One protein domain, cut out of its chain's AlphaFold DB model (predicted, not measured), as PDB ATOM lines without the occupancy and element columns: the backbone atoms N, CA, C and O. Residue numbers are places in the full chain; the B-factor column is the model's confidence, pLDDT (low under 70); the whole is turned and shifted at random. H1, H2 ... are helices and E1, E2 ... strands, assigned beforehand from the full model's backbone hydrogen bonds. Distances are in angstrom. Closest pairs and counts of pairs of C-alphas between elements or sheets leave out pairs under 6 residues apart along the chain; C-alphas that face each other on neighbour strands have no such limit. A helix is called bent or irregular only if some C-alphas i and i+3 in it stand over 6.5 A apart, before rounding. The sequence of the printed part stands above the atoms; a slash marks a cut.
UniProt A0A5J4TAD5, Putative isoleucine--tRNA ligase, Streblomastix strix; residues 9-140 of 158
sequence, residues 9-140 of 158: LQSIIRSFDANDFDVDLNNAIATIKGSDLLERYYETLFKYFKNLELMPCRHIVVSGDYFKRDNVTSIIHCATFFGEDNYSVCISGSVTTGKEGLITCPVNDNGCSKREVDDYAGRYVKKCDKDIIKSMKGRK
ATOM      1  N   LEU A   9     -31.022  83.145  27.655       50.22
ATOM      2  CA  LEU A   9     -31.197  82.391  28.900       50.22
ATOM      3  C   LEU A   9     -30.433  82.987  30.090       50.22
ATOM      4  O   LEU A   9     -31.000  83.098  31.167       50.22
ATOM      5  N   GLN A  10     -29.181  83.421  29.930       49.59
ATOM      6  CA  GLN A  10     -28.363  83.788  31.095       49.59
ATOM      7  C   GLN A  10     -28.780  85.108  31.759       49.59
ATOM      8  O   GLN A  10     -28.641  85.257  32.970       49.59
ATOM      9  N   SER A  11     -29.287  86.058  30.974       53.81
ATOM     10  CA  SER A  11     -29.795  87.330  31.494       53.81
ATOM     11  C   SER A  11     -31.150  87.151  32.179       53.81
ATOM     12  O   SER A  11     -31.355  87.667  33.274       53.81
ATOM     13  N   ILE A  12     -32.028  86.343  31.572       55.88
ATOM     14  CA  ILE A  12     -33.327  85.981  32.140       55.88
ATOM     15  C   ILE A  12     -33.122  85.238  33.464       55.88
ATOM     16  O   ILE A  12     -33.673  85.665  34.459       55.88
ATOM     17  N   ILE A  13     -32.257  84.219  33.534       57.41
ATOM     18  CA  ILE A  13     -32.015  83.443  34.770       57.41
ATOM     19  C   ILE A  13     -31.551  84.321  35.946       57.41
ATOM     20  O   ILE A  13     -31.905  84.049  37.087       57.41
ATOM     21  N   ARG A  14     -30.782  85.390  35.695       56.47
ATOM     22  CA  ARG A  14     -30.312  86.297  36.759       56.47
ATOM     23  C   ARG A  14     -31.427  87.111  37.417       56.47
ATOM     24  O   ARG A  14     -31.173  87.662  38.482       56.47
ATOM     25  N   SER A  15     -32.610  87.216  36.806       55.31
ATOM     26  CA  SER A  15     -33.761  87.898  37.408       55.31
ATOM     27  C   SER A  15     -34.665  86.978  38.238       55.31
ATOM     28  O   SER A  15     -35.698  87.442  38.712       55.31
ATOM     29  N   PHE A  16     -34.298  85.705  38.433       55.31
ATOM     30  CA  PHE A  16     -35.068  84.750  39.236       55.31
ATOM     31  C   PHE A  16     -34.534  84.635  40.661       55.31
ATOM     32  O   PHE A  16     -33.321  84.555  40.874       55.31
ATOM     33  N   ASP A  17     -35.457  84.548  41.619       55.41
ATOM     34  CA  ASP A  17     -35.164  84.168  42.999       55.41
ATOM     35  C   ASP A  17     -35.240  82.643  43.165       55.41
ATOM     36  O   ASP A  17     -35.941  81.950  42.430       55.41
ATOM     37  N   ALA A  18     -34.556  82.098  44.175       54.91
ATOM     38  CA  ALA A  18     -34.517  80.648  44.424       54.91
ATOM     39  C   ALA A  18     -35.909  80.012  44.646       54.91
ATOM     40  O   ALA A  18     -36.067  78.810  44.458       54.91
ATOM     41  N   ASN A  19     -36.910  80.818  45.016       59.50
ATOM     42  CA  ASN A  19     -38.288  80.384  45.253       59.50
ATOM     43  C   ASN A  19     -39.135  80.265  43.971       59.50
ATOM     44  O   ASN A  19     -40.238  79.733  44.033       59.50
ATOM     45  N   ASP A  20     -38.647  80.752  42.823       58.03
ATOM     46  CA  ASP A  20     -39.371  80.716  41.539       58.03
ATOM     47  C   ASP A  20     -39.297  79.350  40.830       58.03
ATOM     48  O   ASP A  20     -39.812  79.177  39.724       58.03
ATOM     49  N   PHE A  21     -38.609  78.384  41.431       62.75
ATOM     50  CA  PHE A  21     -38.154  77.171  40.773       62.75
ATOM     51  C   PHE A  21     -38.696  75.922  41.467       62.75
ATOM     52  O   PHE A  21     -38.457  75.721  42.657       62.75
ATOM     53  N   ASP A  22     -39.330  75.025  40.706       57.53
ATOM     54  CA  ASP A  22     -39.529  73.648  41.162       57.53
ATOM     55  C   ASP A  22     -38.207  72.894  40.997       57.53
ATOM     56  O   ASP A  22     -37.746  72.658  39.874       57.53
ATOM     57  N   VAL A  23     -37.564  72.573  42.121       55.47
ATOM     58  CA  VAL A  23     -36.229  71.968  42.155       55.47
ATOM     59  C   VAL A  23     -36.343  70.446  42.165       55.47
ATOM     60  O   VAL A  23     -36.733  69.848  43.166       55.47
ATOM     61  N   ASP A  24     -35.915  69.804  41.078       54.03
ATOM     62  CA  ASP A  24     -35.598  68.378  41.100       54.03
ATOM     63  C   ASP A  24     -34.200  68.188  41.704       54.03
ATOM     64  O   ASP A  24     -33.161  68.350  41.049       54.03
ATOM     65  N   LEU A  25     -34.191  67.852  42.996       51.81
ATOM     66  CA  LEU A  25     -32.987  67.629  43.797       51.81
ATOM     67  C   LEU A  25     -32.120  66.476  43.272       51.81
ATOM     68  O   LEU A  25     -30.930  66.443  43.580       51.81
ATOM     69  N   ASN A  26     -32.669  65.559  42.466       50.97
ATOM     70  CA  ASN A  26     -31.910  64.413  41.961       50.97
ATOM     71  C   ASN A  26     -30.915  64.799  40.855       50.97
ATOM     72  O   ASN A  26     -29.900  64.126  40.701       50.97
ATOM     73  N   ASN A  27     -31.177  65.889  40.122       45.75
ATOM     74  CA  ASN A  27     -30.321  66.376  39.030       45.75
ATOM     75  C   ASN A  27     -29.874  67.841  39.193       45.75
ATOM     76  O   ASN A  27     -29.183  68.358  38.317       45.75
ATOM     77  N   ALA A  28     -30.258  68.513  40.286       54.25
ATOM     78  CA  ALA A  28     -30.059  69.953  40.492       54.25
ATOM     79  C   ALA A  28     -30.611  70.804  39.327       54.25
ATOM     80  O   ALA A  28     -30.003  71.793  38.913       54.25
ATOM     81  N   ILE A  29     -31.763  70.399  38.782       61.28
ATOM     82  CA  ILE A  29     -32.449  71.090  37.686       61.28
ATOM     83  C   ILE A  29     -33.708  71.738  38.239       61.28
ATOM     84  O   ILE A  29     -34.486  71.114  38.957       61.28
ATOM     85  N   ALA A  30     -33.905  72.994  37.868       64.88
ATOM     86  CA  ALA A  30     -35.097  73.745  38.184       64.88
ATOM     87  C   ALA A  30     -36.015  73.865  36.960       64.88
ATOM     88  O   ALA A  30     -35.539  74.126  35.852       64.88
ATOM     89  N   THR A  31     -37.324  73.710  37.160       69.69
ATOM     90  CA  THR A  31     -38.336  73.868  36.102       69.69
ATOM     91  C   THR A  31     -39.215  75.084  36.379       69.69
ATOM     92  O   THR A  31     -39.649  75.294  37.508       69.69
ATOM     93  N   ILE A  32     -39.498  75.872  35.336       75.19
ATOM     94  CA  ILE A  32     -40.417  77.019  35.375       75.19
ATOM     95  C   ILE A  32     -41.393  76.897  34.207       75.19
ATOM     96  O   ILE A  32     -40.996  76.501  33.104       75.19
ATOM     97  N   LYS A  33     -42.666  77.255  34.408       78.81
ATOM     98  CA  LYS A  33     -43.620  77.324  33.296       78.81
ATOM     99  C   LYS A  33     -43.348  78.573  32.466       78.81
ATOM    100  O   LYS A  33     -43.103  79.648  32.995       78.81
ATOM    101  N   GLY A  34     -43.473  78.459  31.144       78.38
ATOM    102  CA  GLY A  34     -43.287  79.605  30.245       78.38
ATOM    103  C   GLY A  34     -44.218  80.785  30.557       78.38
ATOM    104  O   GLY A  34     -43.808  81.930  30.406       78.38
ATOM    105  N   SER A  35     -45.428  80.509  31.058       83.75
ATOM    106  CA  SER A  35     -46.378  81.524  31.538       83.75
ATOM    107  C   SER A  35     -45.809  82.404  32.645       83.75
ATOM    108  O   SER A  35     -46.111  83.590  32.692       83.75
ATOM    109  N   ASP A  36     -44.960  81.841  33.502       81.62
ATOM    110  CA  ASP A  36     -44.421  82.519  34.684       81.62
ATOM    111  C   ASP A  36     -43.233  83.425  34.312       81.62
ATOM    112  O   ASP A  36     -42.769  84.236  35.117       81.62
ATOM    113  N   LEU A  37     -42.742  83.292  33.072       82.44
ATOM    114  CA  LEU A  37     -41.720  84.151  32.486       82.44
ATOM    115  C   LEU A  37     -42.315  85.428  31.887       82.44
ATOM    116  O   LEU A  37     -41.572  86.389  31.721       82.44
ATOM    117  N   LEU A  38     -43.604  85.437  31.524       86.31
ATOM    118  CA  LEU A  38     -44.235  86.552  30.813       86.31
ATOM    119  C   LEU A  38     -44.113  87.857  31.605       86.31
ATOM    120  O   LEU A  38     -44.171  87.861  32.831       86.31
ATOM    121  N   GLU A  39     -43.903  88.959  30.884       86.94
ATOM    122  CA  GLU A  39     -43.734  90.319  31.421       86.94
ATOM    123  C   GLU A  39     -42.507  90.520  32.327       86.94
ATOM    124  O   GLU A  39     -42.192  91.657  32.688       86.94
ATOM    125  N   ARG A  40     -41.741  89.465  32.645       85.19
ATOM    126  CA  ARG A  40     -40.491  89.610  33.396       85.19
ATOM    127  C   ARG A  40     -39.461  90.377  32.577       85.19
ATOM    128  O   ARG A  40     -39.250  90.105  31.393       85.19
ATOM    129  N   TYR A  41     -38.774  91.291  33.252       85.69
ATOM    130  CA  TYR A  41     -37.669  92.051  32.684       85.69
ATOM    131  C   TYR A  41     -36.391  91.208  32.602       85.69
ATOM    132  O   TYR A  41     -36.104  90.383  33.474       85.69
ATOM    133  N   TYR A  42     -35.589  91.470  31.575       84.19
ATOM    134  CA  TYR A  42     -34.244  90.929  31.410       84.19
ATOM    135  C   TYR A  42     -33.240  92.040  31.092       84.19
ATOM    136  O   TYR A  42     -33.576  93.088  30.542       84.19
ATOM    137  N   GLU A  43     -31.968  91.815  31.415       82.56
ATOM    138  CA  GLU A  43     -30.892  92.733  31.041       82.56
ATOM    139  C   GLU A  43     -30.533  92.572  29.552       82.56
ATOM    140  O   GLU A  43     -30.235  91.474  29.072       82.56
ATOM    141  N   THR A  44     -30.528  93.679  28.809       82.88
ATOM    142  CA  THR A  44     -30.110  93.684  27.402       82.88
ATOM    143  C   THR A  44     -28.613  93.412  27.234       82.88
ATOM    144  O   THR A  44     -27.773  93.870  28.009       82.88
ATOM    145  N   LEU A  45     -28.258  92.723  26.149       84.25
ATOM    146  CA  LEU A  45     -26.869  92.421  25.796       84.25
ATOM    147  C   LEU A  45     -26.078  93.670  25.393       84.25
ATOM    148  O   LEU A  45     -24.856  93.686  25.533       84.25
ATOM    149  N   PHE A  46     -26.749  94.688  24.854       85.56
ATOM    150  CA  PHE A  46     -26.127  95.909  24.352       85.56
ATOM    151  C   PHE A  46     -26.944  97.131  24.771       85.56
ATOM    152  O   PHE A  46     -28.164  97.153  24.610       85.56
ATOM    153  N   LYS A  47     -26.262  98.161  25.283       86.56
ATOM    154  CA  LYS A  47     -26.869  99.370  25.868       86.56
ATOM    155  C   LYS A  47     -26.742 100.593  24.943       86.56
ATOM    156  O   LYS A  47     -26.484 101.699  25.404       86.56
ATOM    157  N   TYR A  48     -26.905 100.384  23.634       86.94
ATOM    158  CA  TYR A  48     -26.778 101.436  22.612       86.94
ATOM    159  C   TYR A  48     -27.963 102.414  22.604       86.94
ATOM    160  O   TYR A  48     -27.797 103.618  22.430       86.94
ATOM    161  N   PHE A  49     -29.175 101.915  22.846       83.19
ATOM    162  CA  PHE A  49     -30.400 102.704  22.732       83.19
ATOM    163  C   PHE A  49     -30.896 103.176  24.096       83.19
ATOM    164  O   PHE A  49     -31.834 102.618  24.657       83.19
ATOM    165  N   LYS A  50     -30.283 104.236  24.627       76.81
ATOM    166  CA  LYS A  50     -30.646 104.797  25.944       76.81
ATOM    167  C   LYS A  50     -32.104 105.258  26.031       76.81
ATOM    168  O   LYS A  50     -32.699 105.178  27.096       76.81
ATOM    169  N   ASN A  51     -32.691 105.683  24.913       75.44
ATOM    170  CA  ASN A  51     -34.091 106.114  24.862       75.44
ATOM    171  C   ASN A  51     -35.075 104.973  25.149       75.44
ATOM    172  O   ASN A  51     -36.204 105.250  25.544       75.44
ATOM    173  N   LEU A  52     -34.650 103.708  25.013       75.75
ATOM    174  CA  LEU A  52     -35.474 102.571  25.419       75.75
ATOM    175  C   LEU A  52     -35.782 102.622  26.910       75.75
ATOM    176  O   LEU A  52     -36.875 102.233  27.283       75.75
ATOM    177  N   GLU A  53     -34.894 103.160  27.753       74.00
ATOM    178  CA  GLU A  53     -35.126 103.285  29.200       74.00
ATOM    179  C   GLU A  53     -36.342 104.151  29.553       74.00
ATOM    180  O   GLU A  53     -36.919 103.993  30.626       74.00
ATOM    181  N   LEU A  54     -36.765 105.029  28.640       75.06
ATOM    182  CA  LEU A  54     -37.962 105.857  28.790       75.06
ATOM    183  C   LEU A  54     -39.253 105.087  28.472       75.06
ATOM    184  O   LEU A  54     -40.348 105.597  28.703       75.06
ATOM    185  N   MET A  55     -39.141 103.876  27.921       75.44
ATOM    186  CA  MET A  55     -40.284 103.042  27.585       75.44
ATOM    187  C   MET A  55     -40.756 102.260  28.815       75.44
ATOM    188  O   MET A  55     -39.940 101.583  29.456       75.44
ATOM    189  N   PRO A  56     -42.070 102.293  29.115       72.00
ATOM    190  CA  PRO A  56     -42.633 101.538  30.229       72.00
ATOM    191  C   PRO A  56     -42.492 100.029  30.007       72.00
ATOM    192  O   PRO A  56     -42.156  99.314  30.940       72.00
ATOM    193  N   CYS A  57     -42.660  99.561  28.768       78.88
ATOM    194  CA  CYS A  57     -42.519  98.158  28.394       78.88
ATOM    195  C   CYS A  57     -41.285  97.991  27.499       78.88
ATOM    196  O   CYS A  57     -41.325  98.277  26.303       78.88
ATOM    197  N   ARG A  58     -40.172  97.541  28.083       81.75
ATOM    198  CA  ARG A  58     -38.917  97.255  27.371       81.75
ATOM    199  C   ARG A  58     -38.265  96.019  27.951       81.75
ATOM    200  O   ARG A  58     -38.379  95.787  29.146       81.75
ATOM    201  N   HIS A  59     -37.515  95.293  27.127       84.19
ATOM    202  CA  HIS A  59     -36.722  94.151  27.595       84.19
ATOM    203  C   HIS A  59     -37.536  93.192  28.480       84.19
ATOM    204  O   HIS A  59     -37.055  92.743  29.514       84.19
ATOM    205  N   ILE A  60     -38.778  92.918  28.074       87.31
ATOM    206  CA  ILE A  60     -39.674  91.973  28.739       87.31
ATOM    207  C   ILE A  60     -39.830  90.706  27.905       87.31
ATOM    208  O   ILE A  60     -39.650  90.722  26.682       87.31
ATOM    209  N   VAL A  61     -40.184  89.611  28.564       88.69
ATOM    210  CA  VAL A  61     -40.617  88.385  27.894       88.69
ATOM    211  C   VAL A  61     -42.070  88.539  27.448       88.69
ATOM    212  O   VAL A  61     -42.927  88.978  28.211       88.69
ATOM    213  N   VAL A  62     -42.347  88.160  26.206       88.50
ATOM    214  CA  VAL A  62     -43.679  88.230  25.594       88.50
ATOM    215  C   VAL A  62     -44.047  86.871  25.016       88.50
ATOM    216  O   VAL A  62     -43.168  86.105  24.619       88.50
ATOM    217  N   SER A  63     -45.345  86.573  24.974       88.69
ATOM    218  CA  SER A  63     -45.836  85.340  24.357       88.69
ATOM    219  C   SER A  63     -45.757  85.432  22.834       88.69
ATOM    220  O   SER A  63     -46.000  86.494  22.259       88.69
ATOM    221  N   GLY A  64     -45.452  84.316  22.175       84.50
ATOM    222  CA  GLY A  64     -45.421  84.225  20.721       84.50
ATOM    223  C   GLY A  64     -45.568  82.781  20.257       84.50
ATOM    224  O   GLY A  64     -44.768  81.929  20.629       84.50
ATOM    225  N   ASP A  65     -46.559  82.532  19.398       76.81
ATOM    226  CA  ASP A  65     -46.956  81.179  18.970       76.81
ATOM    227  C   ASP A  65     -46.595  80.876  17.503       76.81
ATOM    228  O   ASP A  65     -47.178  80.003  16.861       76.81
ATOM    229  N   TYR A  66     -45.631  81.606  16.939       75.12
ATOM    230  CA  TYR A  66     -45.311  81.565  15.505       75.12
ATOM    231  C   TYR A  66     -44.154  80.622  15.146       75.12
ATOM    232  O   TYR A  66     -43.931  80.323  13.973       75.12
ATOM    233  N   PHE A  67     -43.414  80.116  16.136       69.94
ATOM    234  CA  PHE A  67     -42.249  79.270  15.897       69.94
ATOM    235  C   PHE A  67     -42.541  77.793  16.182       69.94
ATOM    236  O   PHE A  67     -42.935  77.417  17.287       69.94
ATOM    237  N   LYS A  68     -42.298  76.927  15.190       62.31
ATOM    238  CA  LYS A  68     -42.378  75.471  15.359       62.31
ATOM    239  C   LYS A  68     -41.085  74.931  15.958       62.31
ATOM    240  O   LYS A  68     -39.993  75.212  15.477       62.31
ATOM    241  N   ARG A  69     -41.230  74.144  17.020       55.91
ATOM    242  CA  ARG A  69     -40.124  73.600  17.807       55.91
ATOM    243  C   ARG A  69     -39.400  72.487  17.044       55.91
ATOM    244  O   ARG A  69     -39.754  71.330  17.213       55.91
ATOM    245  N   ASP A  70     -38.350  72.840  16.310       55.62
ATOM    246  CA  ASP A  70     -37.362  71.884  15.800       55.62
ATOM    247  C   ASP A  70     -35.960  72.276  16.303       55.62
ATOM    248  O   ASP A  70     -35.348  73.226  15.821       55.62
ATOM    249  N   ASN A  71     -35.467  71.552  17.316       53.25
ATOM    250  CA  ASN A  71     -34.073  71.551  17.804       53.25
ATOM    251  C   ASN A  71     -33.434  72.901  18.199       53.25
ATOM    252  O   ASN A  71     -32.210  73.025  18.206       53.25
ATOM    253  N   VAL A  72     -34.226  73.899  18.588       63.41
ATOM    254  CA  VAL A  72     -33.723  75.174  19.127       63.41
ATOM    255  C   VAL A  72     -34.333  75.491  20.488       63.41
ATOM    256  O   VAL A  72     -35.299  74.862  20.925       63.41
ATOM    257  N   THR A  73     -33.767  76.484  21.172       72.06
ATOM    258  CA  THR A  73     -34.314  76.985  22.435       72.06
ATOM    259  C   THR A  73     -35.719  77.545  22.249       72.06
ATOM    260  O   THR A  73     -36.004  78.215  21.261       72.06
ATOM    261  N   SER A  74     -36.581  77.342  23.244       74.62
ATOM    262  CA  SER A  74     -37.944  77.891  23.271       74.62
ATOM    263  C   SER A  74     -38.008  79.403  23.525       74.62
ATOM    264  O   SER A  74     -39.093  79.972  23.505       74.62
ATOM    265  N   ILE A  75     -36.866  80.057  23.767       81.81
ATOM    266  CA  ILE A  75     -36.756  81.511  23.920       81.81
ATOM    267  C   ILE A  75     -36.124  82.090  22.655       81.81
ATOM    268  O   ILE A  75     -35.038  81.669  22.252       81.81
ATOM    269  N   ILE A  76     -36.795  83.075  22.057       83.69
ATOM    270  CA  ILE A  76     -36.419  83.678  20.775       83.69
ATOM    271  C   ILE A  76     -36.111  85.158  20.980       83.69
ATOM    272  O   ILE A  76     -36.839  85.876  21.664       83.69
ATOM    273  N   HIS A  77     -35.021  85.632  20.371       85.75
ATOM    274  CA  HIS A  77     -34.736  87.061  20.327       85.75
ATOM    275  C   HIS A  77     -35.668  87.757  19.346       85.75
ATOM    276  O   HIS A  77     -35.635  87.489  18.146       85.75
ATOM    277  N   CYS A  78     -36.463  88.684  19.872       85.62
ATOM    278  CA  CYS A  78     -37.397  89.465  19.088       85.62
ATOM    279  C   CYS A  78     -36.803  90.842  18.773       85.62
ATOM    280  O   CYS A  78     -36.545  91.642  19.674       85.62
ATOM    281  N   ALA A  79     -36.584  91.112  17.485       85.75
ATOM    282  CA  ALA A  79     -36.120  92.402  16.987       85.75
ATOM    283  C   ALA A  79     -37.190  93.014  16.071       85.75
ATOM    284  O   ALA A  79     -37.396  92.544  14.950       85.75
ATOM    285  N   THR A  80     -37.855  94.066  16.558       85.19
ATOM    286  CA  THR A  80     -39.090  94.652  16.000       85.19
ATOM    287  C   THR A  80     -39.011  95.033  14.519       85.19
ATOM    288  O   THR A  80     -39.998  94.908  13.809       85.19
ATOM    289  N   PHE A  81     -37.852  95.490  14.033       84.19
ATOM    290  CA  PHE A  81     -37.696  95.996  12.658       84.19
ATOM    291  C   PHE A  81     -37.236  94.953  11.634       84.19
ATOM    292  O   PHE A  81     -37.105  95.277  10.459       84.19
ATOM    293  N   PHE A  82     -36.938  93.725  12.064       87.56
ATOM    294  CA  PHE A  82     -36.249  92.734  11.225       87.56
ATOM    295  C   PHE A  82     -37.070  91.463  10.976       87.56
ATOM    296  O   PHE A  82     -36.523  90.460  10.523       87.56
ATOM    297  N   GLY A  83     -38.374  91.496  11.259       85.81
ATOM    298  CA  GLY A  83     -39.296  90.406  10.960       85.81
ATOM    299  C   GLY A  83     -40.747  90.799  11.227       85.81
ATOM    300  O   GLY A  83     -41.026  91.517  12.185       85.81
ATOM    301  N   GLU A  84     -41.658  90.316  10.388       86.88
ATOM    302  CA  GLU A  84     -43.099  90.572  10.506       86.88
ATOM    303  C   GLU A  84     -43.691  89.956  11.781       86.88
ATOM    304  O   GLU A  84     -44.386  90.636  12.540       86.88
ATOM    305  N   ASP A  85     -43.338  88.703  12.077       87.94
ATOM    306  CA  ASP A  85     -43.770  88.036  13.309       87.94
ATOM    307  C   ASP A  85     -43.235  88.760  14.550       87.94
ATOM    308  O   ASP A  85     -43.969  89.000  15.511       87.94
ATOM    309  N   ASN A  86     -41.968  89.191  14.504       87.62
ATOM    310  CA  ASN A  86     -41.352  89.963  15.582       87.62
ATOM    311  C   ASN A  86     -42.104  91.279  15.822       87.62
ATOM    312  O   ASN A  86     -42.364  91.650  16.965       87.62
ATOM    313  N   TYR A  87     -42.460  91.988  14.751       87.19
ATOM    314  CA  TYR A  87     -43.237  93.221  14.831       87.19
ATOM    315  C   TYR A  87     -44.604  92.981  15.488       87.19
ATOM    316  O   TYR A  87     -44.962  93.668  16.447       87.19
ATOM    317  N   SER A  88     -45.322  91.955  15.030       88.31
ATOM    318  CA  SER A  88     -46.659  91.594  15.517       88.31
ATOM    319  C   SER A  88     -46.660  91.202  16.996       88.31
ATOM    320  O   SER A  88     -47.529  91.632  17.761       88.31
ATOM    321  N   VAL A  89     -45.648  90.445  17.428       88.75
ATOM    322  CA  VAL A  89     -45.469  90.057  18.832       88.75
ATOM    323  C   VAL A  89     -45.049  91.244  19.696       88.75
ATOM    324  O   VAL A  89     -45.575  91.409  20.794       88.75
ATOM    325  N   CYS A  90     -44.172  92.127  19.208       87.25
ATOM    326  CA  CYS A  90     -43.819  93.345  19.937       87.25
ATOM    327  C   CYS A  90     -45.012  94.294  20.121       87.25
ATOM    328  O   CYS A  90     -45.095  94.939  21.164       87.25
ATOM    329  N   ILE A  91     -45.923  94.390  19.145       86.75
ATOM    330  CA  ILE A  91     -47.162  95.169  19.297       86.75
ATOM    331  C   ILE A  91     -48.087  94.508  20.312       86.75
ATOM    332  O   ILE A  91     -48.523  95.161  21.257       86.75
ATOM    333  N   SER A  92     -48.365  93.214  20.140       87.38
ATOM    334  CA  SER A  92     -49.278  92.472  21.020       87.38
ATOM    335  C   SER A  92     -48.795  92.470  22.473       87.38
ATOM    336  O   SER A  92     -49.589  92.623  23.395       87.38
ATOM    337  N   GLY A  93     -47.478  92.373  22.680       85.12
ATOM    338  CA  GLY A  93     -46.833  92.461  23.990       85.12
ATOM    339  C   GLY A  93     -46.599  93.887  24.497       85.12
ATOM    340  O   GLY A  93     -45.870  94.063  25.467       85.12
ATOM    341  N   SER A  94     -47.152  94.913  23.839       84.06
ATOM    342  CA  SER A  94     -47.003  96.333  24.206       84.06
ATOM    343  C   SER A  94     -45.555  96.843  24.292       84.06
ATOM    344  O   SER A  94     -45.304  97.903  24.860       84.06
ATOM    345  N   VAL A  95     -44.590  96.130  23.700       81.25
ATOM    346  CA  VAL A  95     -43.173  96.532  23.614       81.25
ATOM    347  C   VAL A  95     -43.001  97.697  22.640       81.25
ATOM    348  O   VAL A  95     -42.100  98.513  22.788       81.25
ATOM    349  N   THR A  96     -43.872  97.803  21.638       75.44
ATOM    350  CA  THR A  96     -43.960  98.960  20.745       75.44
ATOM    351  C   THR A  96     -45.418  99.310  20.489       75.44
ATOM    352  O   THR A  96     -46.278  98.436  20.448       75.44
ATOM    353  N   THR A  97     -45.706 100.590  20.271       71.00
ATOM    354  CA  THR A  97     -47.048 101.063  19.892       71.00
ATOM    355  C   THR A  97     -47.222 101.177  18.377       71.00
ATOM    356  O   THR A  97     -48.256 101.651  17.911       71.00
ATOM    357  N   GLY A  98     -46.195 100.814  17.596       63.75
ATOM    358  CA  GLY A  98     -46.169 100.989  16.139       63.75
ATOM    359  C   GLY A  98     -46.070 102.451  15.683       63.75
ATOM    360  O   GLY A  98     -46.000 102.714  14.488       63.75
ATOM    361  N   LYS A  99     -46.047 103.414  16.618       60.19
ATOM    362  CA  LYS A  99     -45.842 104.834  16.320       60.19
ATOM    363  C   LYS A  99     -44.352 105.160  16.299       60.19
ATOM    364  O   LYS A  99     -43.595 104.725  17.168       60.19
ATOM    365  N   GLU A 100     -43.947 105.937  15.301       54.44
ATOM    366  CA  GLU A 100     -42.575 106.413  15.140       54.44
ATOM    367  C   GLU A 100     -42.122 107.212  16.375       54.44
ATOM    368  O   GLU A 100     -42.866 108.048  16.887       54.44
ATOM    369  N   GLY A 101     -40.896 106.965  16.853       55.88
ATOM    370  CA  GLY A 101     -40.213 107.895  17.762       55.88
ATOM    371  C   GLY A 101     -39.408 107.288  18.912       55.88
ATOM    372  O   GLY A 101     -38.398 107.878  19.280       55.88
ATOM    373  N   LEU A 102     -39.788 106.130  19.471       60.47
ATOM    374  CA  LEU A 102     -39.076 105.581  20.646       60.47
ATOM    375  C   LEU A 102     -38.064 104.474  20.331       60.47
ATOM    376  O   LEU A 102     -37.003 104.430  20.952       60.47
ATOM    377  N   ILE A 103     -38.343 103.613  19.350       65.38
ATOM    378  CA  ILE A 103     -37.402 102.577  18.910       65.38
ATOM    379  C   ILE A 103     -36.827 103.005  17.560       65.38
ATOM    380  O   ILE A 103     -37.569 103.274  16.618       65.38
ATOM    381  N   THR A 104     -35.503 103.093  17.453       73.62
ATOM    382  CA  THR A 104     -34.816 103.453  16.206       73.62
ATOM    383  C   THR A 104     -34.180 102.213  15.595       73.62
ATOM    384  O   THR A 104     -33.494 101.458  16.283       73.62
ATOM    385  N   CYS A 105     -34.380 101.997  14.293       86.31
ATOM    386  CA  CYS A 105     -33.685 100.926  13.585       86.31
ATOM    387  C   CYS A 105     -32.157 101.172  13.618       86.31
ATOM    388  O   CYS A 105     -31.734 102.248  13.172       86.31
ATOM    389  N   PRO A 106     -31.332 100.203  14.082       89.94
ATOM    390  CA  PRO A 106     -29.869 100.325  14.181       89.94
ATOM    391  C   PRO A 106     -29.146 100.419  12.836       89.94
ATOM    392  O   PRO A 106     -27.934 100.625  12.814       89.94
ATOM    393  N   VAL A 107     -29.845 100.200  11.725       92.50
ATOM    394  CA  VAL A 107     -29.262 100.028  10.391       92.50
ATOM    395  C   VAL A 107     -29.847 101.082   9.455       92.50
ATOM    396  O   VAL A 107     -31.032 101.401   9.534       92.50
ATOM    397  N   ASN A 108     -29.000 101.679   8.620       93.06
ATOM    398  CA  ASN A 108     -29.410 102.626   7.584       93.06
ATOM    399  C   ASN A 108     -29.746 101.920   6.259       93.06
ATOM    400  O   ASN A 108     -29.529 100.719   6.108       93.06
ATOM    401  N   ASP A 109     -30.208 102.688   5.275       93.25
ATOM    402  CA  ASP A 109     -30.673 102.167   3.979       93.25
ATOM    403  C   ASP A 109     -29.568 101.485   3.154       93.25
ATOM    404  O   ASP A 109     -29.847 100.658   2.291       93.25
ATOM    405  N   ASN A 110     -28.297 101.760   3.466       93.31
ATOM    406  CA  ASN A 110     -27.142 101.104   2.847       93.31
ATOM    407  C   ASN A 110     -26.766  99.778   3.537       93.31
ATOM    408  O   ASN A 110     -25.740  99.176   3.213       93.31
ATOM    409  N   GLY A 111     -27.546  99.325   4.522       92.81
ATOM    410  CA  GLY A 111     -27.234  98.131   5.304       92.81
ATOM    411  C   GLY A 111     -26.036  98.316   6.239       92.81
ATOM    412  O   GLY A 111     -25.376  97.336   6.594       92.81
ATOM    413  N   CYS A 112     -25.726  99.555   6.624       96.00
ATOM    414  CA  CYS A 112     -24.657  99.878   7.565       96.00
ATOM    415  C   CYS A 112     -25.220 100.285   8.930       96.00
ATOM    416  O   CYS A 112     -26.275 100.914   9.017       96.00
ATOM    417  N   SER A 113     -24.499  99.960  10.003       94.38
ATOM    418  CA  SER A 113     -24.874 100.374  11.358       94.38
ATOM    419  C   SER A 113     -24.879 101.902  11.491       94.38
ATOM    420  O   SER A 113     -23.969 102.583  11.007       94.38
ATOM    421  N   LYS A 114     -25.906 102.450  12.142       92.88
ATOM    422  CA  LYS A 114     -26.018 103.882  12.441       92.88
ATOM    423  C   LYS A 114     -25.132 104.284  13.628       92.88
ATOM    424  O   LYS A 114     -24.518 103.437  14.272       92.88
ATOM    425  N   ARG A 115     -25.050 105.591  13.899       91.62
ATOM    426  CA  ARG A 115     -24.148 106.186  14.906       91.62
ATOM    427  C   ARG A 115     -24.492 105.794  16.342       91.62
ATOM    428  O   ARG A 115     -23.618 105.830  17.193       91.62
ATOM    429  N   GLU A 116     -25.744 105.435  16.593       88.50
ATOM    430  CA  GLU A 116     -26.242 104.947  17.876       88.50
ATOM    431  C   GLU A 116     -25.556 103.637  18.280       88.50
ATOM    432  O   GLU A 116     -25.381 103.376  19.466       88.50
ATOM    433  N   VAL A 117     -25.140 102.834  17.296       90.69
ATOM    434  CA  VAL A 117     -24.336 101.624  17.484       90.69
ATOM    435  C   VAL A 117     -22.867 101.989  17.251       90.69
ATOM    436  O   VAL A 117     -22.281 101.668  16.217       90.69
ATOM    437  N   ASP A 118     -22.303 102.725  18.203       90.75
ATOM    438  CA  ASP A 118     -20.974 103.345  18.148       90.75
ATOM    439  C   ASP A 118     -19.843 102.371  17.778       90.75
ATOM    440  O   ASP A 118     -19.089 102.655  16.846       90.75
ATOM    441  N   ASP A 119     -19.787 101.193  18.404       94.06
ATOM    442  CA  ASP A 119     -18.781 100.146  18.139       94.06
ATOM    443  C   ASP A 119     -18.701  99.720  16.657       94.06
ATOM    444  O   ASP A 119     -17.669  99.229  16.179       94.06
ATOM    445  N   TYR A 120     -19.800  99.882  15.912       94.75
ATOM    446  CA  TYR A 120     -19.939  99.392  14.541       94.75
ATOM    447  C   TYR A 120     -20.349 100.471  13.534       94.75
ATOM    448  O   TYR A 120     -20.605 100.150  12.373       94.75
ATOM    449  N   ALA A 121     -20.400 101.738  13.946       95.31
ATOM    450  CA  ALA A 121     -20.956 102.823  13.149       95.31
ATOM    451  C   ALA A 121     -20.335 102.899  11.739       95.31
ATOM    452  O   ALA A 121     -19.119 102.869  11.552       95.31
ATOM    453  N   GLY A 122     -21.195 102.985  10.720       95.62
ATOM    454  CA  GLY A 122     -20.812 103.073   9.308       95.62
ATOM    455  C   GLY A 122     -20.372 101.754   8.663       95.62
ATOM    456  O   GLY A 122     -20.171 101.714   7.448       95.62
ATOM    457  N   ARG A 123     -20.251 100.659   9.421       96.69
ATOM    458  CA  ARG A 123     -19.844  99.352   8.889       96.69
ATOM    459  C   ARG A 123     -21.053  98.561   8.394       96.69
ATOM    460  O   ARG A 123     -22.107  98.556   9.025       96.69
ATOM    461  N   TYR A 124     -20.875  97.849   7.282       95.75
ATOM    462  CA  TYR A 124     -21.887  96.935   6.740       95.75
ATOM    463  C   TYR A 124     -22.191  95.800   7.726       95.75
ATOM    464  O   TYR A 124     -21.255  95.160   8.211       95.75
ATOM    465  N   VAL A 125     -23.473  95.500   7.965       93.69
ATOM    466  CA  VAL A 125     -23.919  94.593   9.043       93.69
ATOM    467  C   VAL A 125     -23.209  93.236   9.047       93.69
ATOM    468  O   VAL A 125     -22.714  92.809  10.085       93.69
ATOM    469  N   LYS A 126     -23.027  92.594   7.884       91.44
ATOM    470  CA  LYS A 126     -22.350  91.282   7.807       91.44
ATOM    471  C   LYS A 126     -20.861  91.339   8.147       91.44
ATOM    472  O   LYS A 126     -20.281  90.337   8.557       91.44
ATOM    473  N   LYS A 127     -20.218  92.501   7.985       94.31
ATOM    474  CA  LYS A 127     -18.823  92.705   8.408       94.31
ATOM    475  C   LYS A 127     -18.705  92.906   9.922       94.31
ATOM    476  O   LYS A 127     -17.587  92.881  10.431       94.31
ATOM    477  N   CYS A 128     -19.811  93.118  10.635       94.25
ATOM    478  CA  CYS A 128     -19.830  93.299  12.086       94.25
ATOM    479  C   CYS A 128     -19.991  91.970  12.839       94.25
ATOM    480  O   CYS A 128     -19.497  91.862  13.956       94.25
ATOM    481  N   ASP A 129     -20.588  90.940  12.222       92.38
ATOM    482  CA  ASP A 129     -20.901  89.647  12.859       92.38
ATOM    483  C   ASP A 129     -19.719  89.052  13.650       92.38
ATOM    484  O   ASP A 129     -19.860  88.684  14.817       92.38
ATOM    485  N   LYS A 130     -18.520  88.997  13.050       91.88
ATOM    486  CA  LYS A 130     -17.320  88.427  13.698       91.88
ATOM    487  C   LYS A 130     -16.902  89.193  14.955       91.88
ATOM    488  O   LYS A 130     -16.517  88.573  15.948       91.88
ATOM    489  N   ASP A 131     -16.990  90.517  14.919       94.19
ATOM    490  CA  ASP A 131     -16.590  91.370  16.038       94.19
ATOM    491  C   ASP A 131     -17.640  91.354  17.148       94.19
ATOM    492  O   ASP A 131     -17.277  91.287  18.322       94.19
ATOM    493  N   ILE A 132     -18.925  91.293  16.790       92.62
ATOM    494  CA  ILE A 132     -20.029  91.107  17.739       92.62
ATOM    495  C   ILE A 132     -19.830  89.797  18.511       92.62
ATOM    496  O   ILE A 132     -19.832  89.798  19.743       92.62
ATOM    497  N   ILE A 133     -19.558  88.686  17.815       90.81
ATOM    498  CA  ILE A 133     -19.236  87.394  18.446       90.81
ATOM    499  C   ILE A 133     -18.025  87.528  19.369       90.81
ATOM    500  O   ILE A 133     -18.064  87.058  20.505       90.81
ATOM    501  N   LYS A 134     -16.949  88.174  18.905       92.38
ATOM    502  CA  LYS A 134     -15.727  88.367  19.694       92.38
ATOM    503  C   LYS A 134     -15.989  89.183  20.963       92.38
ATOM    504  O   LYS A 134     -15.517  88.793  22.028       92.38
ATOM    505  N   SER A 135     -16.773  90.257  20.871       91.62
ATOM    506  CA  SER A 135     -17.204  91.069  22.015       91.62
ATOM    507  C   SER A 135     -17.994  90.230  23.023       91.62
ATOM    508  O   SER A 135     -17.712  90.263  24.220       91.62
ATOM    509  N   MET A 136     -18.939  89.410  22.557       88.81
ATOM    510  CA  MET A 136     -19.736  88.542  23.435       88.81
ATOM    511  C   MET A 136     -18.895  87.439  24.095       88.81
ATOM    512  O   MET A 136     -19.081  87.162  25.281       88.81
ATOM    513  N   LYS A 137     -17.917  86.865  23.376       88.19
ATOM    514  CA  LYS A 137     -16.916  85.949  23.956       88.19
ATOM    515  C   LYS A 137     -16.087  86.644  25.037       88.19
ATOM    516  O   LYS A 137     -15.954  86.110  26.132       88.19
ATOM    517  N   GLY A 138     -15.579  87.848  24.759       89.62
ATOM    518  CA  GLY A 138     -14.781  88.631  25.710       89.62
ATOM    519  C   GLY A 138     -15.543  88.984  26.990       89.62
ATOM    520  O   GLY A 138     -14.975  88.945  28.077       89.62
ATOM    521  N   ARG A 139     -16.852  89.242  26.876       88.12
ATOM    522  CA  ARG A 139     -17.751  89.514  28.009       88.12
ATOM    523  C   ARG A 139     -18.253  88.262  28.735       88.12
ATOM    524  O   ARG A 139     -18.981  88.400  29.711       88.12
ATOM    525  N   LYS A 140     -17.876  87.059  28.285       85.69
ATOM    526  CA  LYS A 140     -18.296  85.767  28.864       85.69
ATOM    527  C   LYS A 140     -19.821  85.586  28.955       85.69
ATOM    528  O   LYS A 140     -20.309  84.942  29.877       85.69
TER     529      LYS A 140
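Overview. This is residues 9 to 140 of the 158 residues of the protein "Putative isoleucine--tRNA ligase" of Streblomastix strix (UniProt A0A5J4TAD5). The domain has little regular structure: loops, among them residues 55 to 83, fill much of the middle, with the antiparallel hairpin E1 - E2 at one end and H5 along one side. Of 132 printed residues, 43 are in H1, E1, E2, H2, H3, H4 and H5, mostly helix. It is only just loose, close to compact, radius of gyration of the C-alphas 17.0 A, spanning 53 by 35 by 32 A.

Arrangement. From H1, residues 9 to 13, go to the hairpin of E1, 22 to 24, and E2, 29 to 31: N 24 and O 29, 2.9 A apart, are within hydrogen-bond range. H2, 34 to 37, H3, 50 to 54, H4, 84 to 92, and H5, 125 to 138, follow; no helix touches another. Every O i to N i+4 pair is within range in H1 and H4, 7 of 10 in H5, 0 of 1 in H3, with 2 of 2 O i to N i+3 pairs; H2 is too short.

Along the chain. Find C-alpha 9 at (-31.197, 82.391, 28.900), where H1 begins. H4 runs 12.3 A; H5 runs 19.9 A to C-alpha 138 at (-14.781, 88.631, 25.710), only just irregular: C-alphas 127 and 130 are 7.0 A apart.

Size, cuts and confidence. The printed part has no cut; links H2 to H3, H3 to H4 and H4 to H5 are long. Confidence is low at residues 9 to 31, 67 to 72 and 98 to 103.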